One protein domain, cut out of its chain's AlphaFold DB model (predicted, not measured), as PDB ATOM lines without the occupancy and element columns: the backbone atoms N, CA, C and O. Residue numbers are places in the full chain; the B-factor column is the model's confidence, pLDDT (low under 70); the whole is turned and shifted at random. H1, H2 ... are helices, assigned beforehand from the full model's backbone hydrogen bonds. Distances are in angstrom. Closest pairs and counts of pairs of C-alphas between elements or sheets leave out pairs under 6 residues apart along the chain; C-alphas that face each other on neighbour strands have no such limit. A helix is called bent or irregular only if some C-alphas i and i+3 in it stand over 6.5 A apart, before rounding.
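This is residues 179 to 232 of the 461 residues of an uncharacterized protein of Planctomycetes bacterium RBG_13_62_9 (UniProt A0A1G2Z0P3). Two helices, H4 and H1, make a V, and H2 runs on from the closed end of that V, nearly in line with H1, to which it is joined by a link that loops out. Tiny H3 lies near H2, and the long link from H3 back to H4 sticks out with residues 210 to 216. The printed part has 54 residues with four named helices, in the order H1, H2, H3, H4, and no named strand; the class is all helix. It is compact, with a radius of gyration of the C-alphas of 11.4 A, and rounded in outline, spanning 29 by 25 by 17 A.

The longest helix, H4, residues 222 to 231, touches H1, residues 179 to 185; the closest C-alphas, those of Thr 184 and His 225, are 5.8 A apart. These two helices run opposite ways at a steep tilt of 50 degrees. H1 only just touches H2, residues 198 to 203, with 3 pairs of C-alphas within 8 A; the closest are those of Ile 185 and Leu 198, 5.0 A apart. H1 and H2 run the same way at a shallow tilt of 26 degrees. H2 and H4 are close but not clearly touching, with the C-alphas of Leu 198 and Leu 222 closest at 6.9 A, and run opposite ways at a shallow tilt of 24 degrees. H3, residues 206 to 209, is close to H2 but not clearly touching it, the C-alphas of Ala 201 and Tyr 208 being closest at 6.8 A. H3 is apart from both H1 and H4. In H1 and H2 every O i to N i+4 pair is within hydrogen-bond range, and in H4 5 of 6 are. H3 is too short for such a pair, and its one O i to N i+3 pair is not within range.

H4 is 14.6 A long, from C-alpha 222 at (19.094, 21.735, 37.181) to C-alpha 231 at (18.988, 7.625, 41.078). It is irregular, but only just: C-alphas 222 and 225 are 7.0 A apart. H1, 9.9 A long, begins with C-alpha 179 at (11.096, 14.098, 27.095). H2, residues 198 to 203, is 8.7 A long, and H3, residues 206 to 209, is 5.2 A long.

The two C-alphas farthest apart, those of Pro 179 and Gln 213, are 31.8 A apart. The printed part has no cut. The links H1 to H2 and H3 to H4 are long, with 12 residues each, and the link H2 to H3 is tight, with 2. The mean pLDDT of the printed part is 77.1, and residues 189 to 194 and 208 to 220 are under 70.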
ATOM      1  N   PRO A 179      11.623  13.013  26.272       90.50
ATOM      2  CA  PRO A 179      11.096  14.098  27.095       90.50
ATOM      3  C   PRO A 179      11.997  14.461  28.279       90.50
ATOM      4  O   PRO A 179      12.106  15.639  28.616       90.50
ATOM      5  N   LEU A 180      12.679  13.481  28.882       90.31
ATOM      6  CA  LEU A 180      13.635  13.724  29.964       90.31
ATOM      7  C   LEU A 180      14.907  14.413  29.454       90.31
ATOM      8  O   LEU A 180      15.386  15.353  30.088       90.31
ATOM      9  N   ILE A 181      15.414  14.008  28.286       91.06
ATOM     10  CA  ILE A 181      16.546  14.661  27.612       91.06
ATOM     11  C   ILE A 181      16.197  16.118  27.290       91.06
ATOM     12  O   ILE A 181      16.934  17.025  27.672       91.06
ATOM     13  N   GLN A 182      15.045  16.362  26.659       90.69
ATOM     14  CA  GLN A 182      14.578  17.710  26.324       90.69
ATOM     15  C   GLN A 182      14.378  18.576  27.572       90.69
ATOM     16  O   GLN A 182      14.740  19.751  27.566       90.69
ATOM     17  N   ALA A 183      13.842  18.006  28.654       88.88
ATOM     18  CA  ALA A 183      13.679  18.717  29.918       88.88
ATOM     19  C   ALA A 183      15.027  19.051  30.582       88.88
ATOM     20  O   ALA A 183      15.171  20.127  31.151       88.88
ATOM     21  N   THR A 184      16.027  18.171  30.456       89.50
ATOM     22  CA  THR A 184      17.389  18.387  30.981       89.50
ATOM     23  C   THR A 184      18.142  19.460  30.193       89.50
ATOM     24  O   THR A 184      18.747  20.362  30.777       89.50
ATOM     25  N   ILE A 185      18.110  19.380  28.858       90.62
ATOM     26  CA  ILE A 185      18.782  20.345  27.975       90.62
ATOM     27  C   ILE A 185      18.111  21.716  28.096       90.62
ATOM     28  O   ILE A 185      18.795  22.727  28.268       90.62
ATOM     29  N   GLY A 186      16.778  21.737  28.064       87.19
ATOM     30  CA  GLY A 186      15.981  22.951  28.122       87.19
ATOM     31  C   GLY A 186      15.989  23.767  26.837       87.19
ATOM     32  O   GLY A 186      16.546  23.385  25.814       87.19
ATOM     33  N   ASN A 187      15.332  24.921  26.908       82.44
ATOM     34  CA  ASN A 187      15.258  25.917  25.843       82.44
ATOM     35  C   ASN A 187      15.209  27.315  26.479       82.44
ATOM     36  O   ASN A 187      14.742  27.429  27.617       82.44
ATOM     37  N   PRO A 188      15.609  28.383  25.766       73.06
ATOM     38  CA  PRO A 188      15.518  29.745  26.281       73.06
ATOM     39  C   PRO A 188      14.097  30.097  26.725       73.06
ATOM     40  O   PRO A 188      13.167  30.136  25.918       73.06
ATOM     41  N   ARG A 189      13.933  30.408  28.014       68.38
ATOM     42  CA  ARG A 189      12.688  30.942  28.581       68.38
ATOM     43  C   ARG A 189      12.908  32.385  29.024       68.38
ATOM     44  O   ARG A 189      13.843  32.695  29.756       68.38
ATOM     45  N   GLY A 190      12.056  33.291  28.547       58.62
ATOM     46  CA  GLY A 190      12.159  34.724  28.852       58.62
ATOM     47  C   GLY A 190      11.583  35.133  30.213       58.62
ATOM     48  O   GLY A 190      11.867  36.233  30.672       58.62
ATOM     49  N   SER A 191      10.775  34.279  30.850       61.25
ATOM     50  CA  SER A 191       9.913  34.655  31.985       61.25
ATOM     51  C   SER A 191      10.088  33.813  33.254       61.25
ATOM     52  O   SER A 191       9.349  34.017  34.215       61.25
ATOM     53  N   GLN A 192      11.037  32.873  33.287       62.94
ATOM     54  CA  GLN A 192      11.320  32.071  34.482       62.94
ATOM     55  C   GLN A 192      12.567  32.582  35.201       62.94
ATOM     56  O   GLN A 192      13.591  32.857  34.585       62.94
ATOM     57  N   GLN A 193      12.448  32.730  36.520       60.78
ATOM     58  CA  GLN A 193      13.545  33.060  37.423       60.78
ATOM     59  C   GLN A 193      14.089  31.736  37.982       60.78
ATOM     60  O   GLN A 193      13.507  31.190  38.916       60.78
ATOM     61  N   GLY A 194      15.148  31.185  37.385       69.94
ATOM     62  CA  GLY A 194      15.729  29.910  37.818       69.94
ATOM     63  C   GLY A 194      16.838  29.401  36.898       69.94
ATOM     64  O   GLY A 194      16.920  29.804  35.740       69.94
ATOM     65  N   ILE A 195      17.690  28.520  37.432       76.88
ATOM     66  CA  ILE A 195      18.629  27.699  36.655       76.88
ATOM     67  C   ILE A 195      18.075  26.277  36.690       76.88
ATOM     68  O   ILE A 195      18.390  25.486  37.583       76.88
ATOM     69  N   ASP A 196      17.182  25.990  35.748       79.75
ATOM     70  CA  ASP A 196      16.417  24.744  35.721       79.75
ATOM     71  C   ASP A 196      16.974  23.755  34.685       79.75
ATOM     72  O   ASP A 196      16.702  22.560  34.763       79.75
ATOM     73  N   THR A 197      17.758  24.241  33.717       86.06
ATOM     74  CA  THR A 197      18.213  23.466  32.555       86.06
ATOM     75  C   THR A 197      19.663  23.771  32.176       86.06
ATOM     76  O   THR A 197      20.221  24.798  32.573       86.06
ATOM     77  N   LEU A 198      20.296  22.893  31.387       86.94
ATOM     78  CA  LEU A 198      21.666  23.124  30.904       86.94
ATOM     79  C   LEU A 198      21.773  24.399  30.059       86.94
ATOM     80  O   LEU A 198      22.802  25.078  30.085       86.94
ATOM     81  N   TYR A 199      20.705  24.759  29.343       87.19
ATOM     82  CA  TYR A 199      20.628  26.028  28.635       87.19
ATOM     83  C   TYR A 199      20.739  27.230  29.591       87.19
ATOM     84  O   TYR A 199      21.531  28.140  29.338       87.19
ATOM     85  N   ASP A 200      19.999  27.225  30.704       81.94
ATOM     86  CA  ASP A 200      20.044  28.302  31.705       81.94
ATOM     87  C   ASP A 200      21.424  28.394  32.362       81.94
ATOM     88  O   ASP A 200      21.968  29.488  32.514       81.94
ATOM     89  N   ALA A 201      22.031  27.245  32.678       82.31
ATOM     90  CA  ALA A 201      23.379  27.182  33.239       82.31
ATOM     91  C   ALA A 201      24.423  27.783  32.284       82.31
ATOM     92  O   ALA A 201      25.323  28.499  32.718       82.31
ATOM     93  N   ARG A 202      24.279  27.562  30.969       85.12
ATOM     94  CA  ARG A 202      25.136  28.192  29.952       85.12
ATOM     95  C   ARG A 202      24.889  29.697  29.826       85.12
ATOM     96  O   ARG A 202      25.819  30.436  29.514       85.12
ATOM     97  N   ARG A 203      23.648  30.149  30.015       80.94
ATOM     98  CA  ARG A 203      23.276  31.569  29.944       80.94
ATOM     99  C   ARG A 203      23.772  32.361  31.158       80.94
ATOM    100  O   ARG A 203      24.131  33.525  30.997       80.94
ATOM    101  N   TRP A 204      23.802  31.739  32.337       78.62
ATOM    102  CA  TRP A 204      24.202  32.357  33.607       78.62
ATOM    103  C   TRP A 204      25.261  31.523  34.353       78.62
ATOM    104  O   TRP A 204      25.011  31.086  35.480       78.62
ATOM    105  N   PRO A 205      26.452  31.300  33.760       76.88
ATOM    106  CA  PRO A 205      27.451  30.382  34.313       76.88
ATOM    107  C   PRO A 205      27.930  30.805  35.707       76.88
ATOM    108  O   PRO A 205      28.037  29.971  36.604       76.88
ATOM    109  N   ASP A 206      28.104  32.108  35.938       77.69
ATOM    110  CA  ASP A 206      28.632  32.641  37.199       77.69
ATOM    111  C   ASP A 206      27.737  32.353  38.412       77.69
ATOM    112  O   ASP A 206      28.242  32.207  39.527       77.69
ATOM    113  N   MET A 207      26.423  32.218  38.207       71.81
ATOM    114  CA  MET A 207      25.478  31.864  39.270       71.81
ATOM    115  C   MET A 207      25.617  30.405  39.734       71.81
ATOM    116  O   MET A 207      25.165  30.091  40.833       71.81
ATOM    117  N   TYR A 208      26.215  29.526  38.921       68.00
ATOM    118  CA  TYR A 208      26.390  28.106  39.242       68.00
ATOM    119  C   TYR A 208      27.847  27.731  39.553       68.00
ATOM    120  O   TYR A 208      28.072  26.785  40.304       68.00
ATOM    121  N   THR A 209      28.837  28.450  39.004       67.38
ATOM    122  CA  THR A 209      30.256  28.072  39.128       67.38
ATOM    123  C   THR A 209      31.082  28.967  40.049       67.38
ATOM    124  O   THR A 209      31.901  28.434  40.790       67.38
ATOM    125  N   ASN A 210      30.907  30.299  40.015       64.25
ATOM    126  CA  ASN A 210      31.970  31.205  40.484       64.25
ATOM    127  C   ASN A 210      31.557  32.316  41.469       64.25
ATOM    128  O   ASN A 210      32.415  32.745  42.236       64.25
ATOM    129  N   ALA A 211      30.322  32.840  41.458       56.81
ATOM    130  CA  ALA A 211      30.125  34.214  41.954       56.81
ATOM    131  C   ALA A 211      29.331  34.428  43.256       56.81
ATOM    132  O   ALA A 211      29.538  35.475  43.864       56.81
ATOM    133  N   HIS A 212      28.466  33.530  43.753       54.81
ATOM    134  CA  HIS A 212      27.643  33.877  44.931       54.81
ATOM    135  C   HIS A 212      27.313  32.721  45.880       54.81
ATOM    136  O   HIS A 212      27.139  31.576  45.472       54.81
ATOM    137  N   GLN A 213      27.167  33.064  47.169       50.22
ATOM    138  CA  GLN A 213      26.574  32.180  48.169       50.22
ATOM    139  C   GLN A 213      25.201  31.719  47.682       50.22
ATOM    140  O   GLN A 213      24.344  32.530  47.326       50.22
ATOM    141  N   PHE A 214      24.997  30.407  47.715       55.09
ATOM    142  CA  PHE A 214      23.686  29.793  47.602       55.09
ATOM    143  C   PHE A 214      22.721  30.473  48.589       55.09
ATOM    144  O   PHE A 214      22.858  30.327  49.803       55.09
ATOM    145  N   THR A 215      21.766  31.251  48.077       55.25
ATOM    146  CA  THR A 215      20.659  31.788  48.879       55.25
ATOM    147  C   THR A 215      19.467  30.842  48.796       55.25
ATOM    148  O   THR A 215      19.351  30.040  47.870       55.25
ATOM    149  N   ASP A 216      18.519  30.967  49.722       59.44
ATOM    150  CA  ASP A 216      17.267  30.201  49.739       59.44
ATOM    151  C   ASP A 216      16.337  30.468  48.530       59.44
ATOM    152  O   ASP A 216      15.213  29.955  48.508       59.44
ATOM    153  N   ARG A 217      16.788  31.266  47.544       63.69
ATOM    154  CA  ARG A 217      16.037  31.740  46.370       63.69
ATOM    155  C   ARG A 217      16.600  31.315  45.012       63.69
ATOM    156  O   ARG A 217      15.922  31.545  44.016       63.69
ATOM    157  N   VAL A 218      17.764  30.663  44.953       64.50
ATOM    158  CA  VAL A 218      18.253  30.008  43.724       64.50
ATOM    159  C   VAL A 218      18.053  28.503  43.875       64.50
ATOM    160  O   VAL A 218      18.744  27.847  44.650       64.50
ATOM    161  N   PHE A 219      17.064  27.947  43.177       65.56
ATOM    162  CA  PHE A 219      16.765  26.517  43.261       65.56
ATOM    163  C   PHE A 219      17.729  25.709  42.377       65.56
ATOM    164  O   PHE A 219      17.866  26.039  41.201       65.56
ATOM    165  N   PRO A 220      18.349  24.622  42.881       65.06
ATOM    166  CA  PRO A 220      19.199  23.729  42.089       65.06
ATOM    167  C   PRO A 220      18.344  22.741  41.279       65.06
ATOM    168  O   PRO A 220      18.562  21.530  41.294       65.06
ATOM    169  N   SER A 221      17.313  23.254  40.613       74.12
ATOM    170  CA  SER A 221      16.378  22.464  39.813       74.12
ATOM    171  C   SER A 221      17.064  21.812  38.611       74.12
ATOM    172  O   SER A 221      16.623  20.751  38.182       74.12
ATOM    173  N   LEU A 222      18.198  22.363  38.158       77.69
ATOM    174  CA  LEU A 222      19.094  21.735  37.181       77.69
ATOM    175  C   LEU A 222      19.421  20.268  37.508       77.69
ATOM    176  O   LEU A 222      19.543  19.435  36.612       77.69
ATOM    177  N   LEU A 223      19.560  19.941  38.797       82.75
ATOM    178  CA  LEU A 223      19.921  18.597  39.240       82.75
ATOM    179  C   LEU A 223      18.733  17.630  39.258       82.75
ATOM    180  O   LEU A 223      18.954  16.434  39.419       82.75
ATOM    181  N   GLU A 224      17.494  18.101  39.099       87.69
ATOM    182  CA  GLU A 224      16.294  17.267  39.226       87.69
ATOM    183  C   GLU A 224      16.294  16.131  38.201       87.69
ATOM    184  O   GLU A 224      16.214  14.961  38.572       87.69
ATOM    185  N   HIS A 225      16.447  16.450  36.915       89.38
ATOM    186  CA  HIS A 225      16.422  15.437  35.859       89.38
ATOM    187  C   HIS A 225      17.671  14.553  35.864       89.38
ATOM    188  O   HIS A 225      17.554  13.347  35.659       89.38
ATOM    189  N   ALA A 226      18.842  15.109  36.189       89.06
ATOM    190  CA  ALA A 226      20.058  14.319  36.368       89.06
ATOM    191  C   ALA A 226      19.916  13.316  37.528       89.06
ATOM    192  O   ALA A 226      20.263  12.146  37.376       89.06
ATOM    193  N   ALA A 227      19.347  13.738  38.660       92.06
ATOM    194  CA  ALA A 227      19.076  12.863  39.796       92.06
ATOM    195  C   ALA A 227      18.027  11.797  39.461       92.06
ATOM    196  O   ALA A 227      18.211  10.641  39.818       92.06
ATOM    197  N   VAL A 228      16.966  12.141  38.725       93.12
ATOM    198  CA  VAL A 228      15.991  11.152  38.239       93.12
ATOM    199  C   VAL A 228      16.662  10.119  37.332       93.12
ATOM    200  O   VAL A 228      16.422   8.928  37.512       93.12
ATOM    201  N   SER A 229      17.540  10.540  36.416       94.06
ATOM    202  CA  SER A 229      18.288   9.618  35.557       94.06
ATOM    203  C   SER A 229      19.206   8.705  36.367       94.06
ATOM    204  O   SER A 229      19.109   7.490  36.244       94.06
ATOM    205  N   TYR A 230      20.056   9.258  37.234       95.81
ATOM    206  CA  TYR A 230      21.051   8.462  37.955       95.81
ATOM    207  C   TYR A 230      20.444   7.649  39.097       95.81
ATOM    208  O   TYR A 230      20.882   6.536  39.349       95.81
ATOM    209  N   LEU A 231      19.472   8.194  39.820       96.44
ATOM    210  CA  LEU A 231      18.988   7.625  41.078       96.44
ATOM    211  C   LEU A 231      17.570   7.068  40.967       96.44
ATOM    212  O   LEU A 231      17.147   6.347  41.862       96.44
ATOM    213  N   GLY A 232      16.813   7.388  39.914       94.88
ATOM    214  CA  GLY A 232      15.407   6.991  39.768       94.88
ATOM    215  C   GLY A 232      14.425   7.857  40.557       94.88
ATOM    216  O   GLY A 232      13.245   7.529  40.630       94.88
TER     217      GLY A 232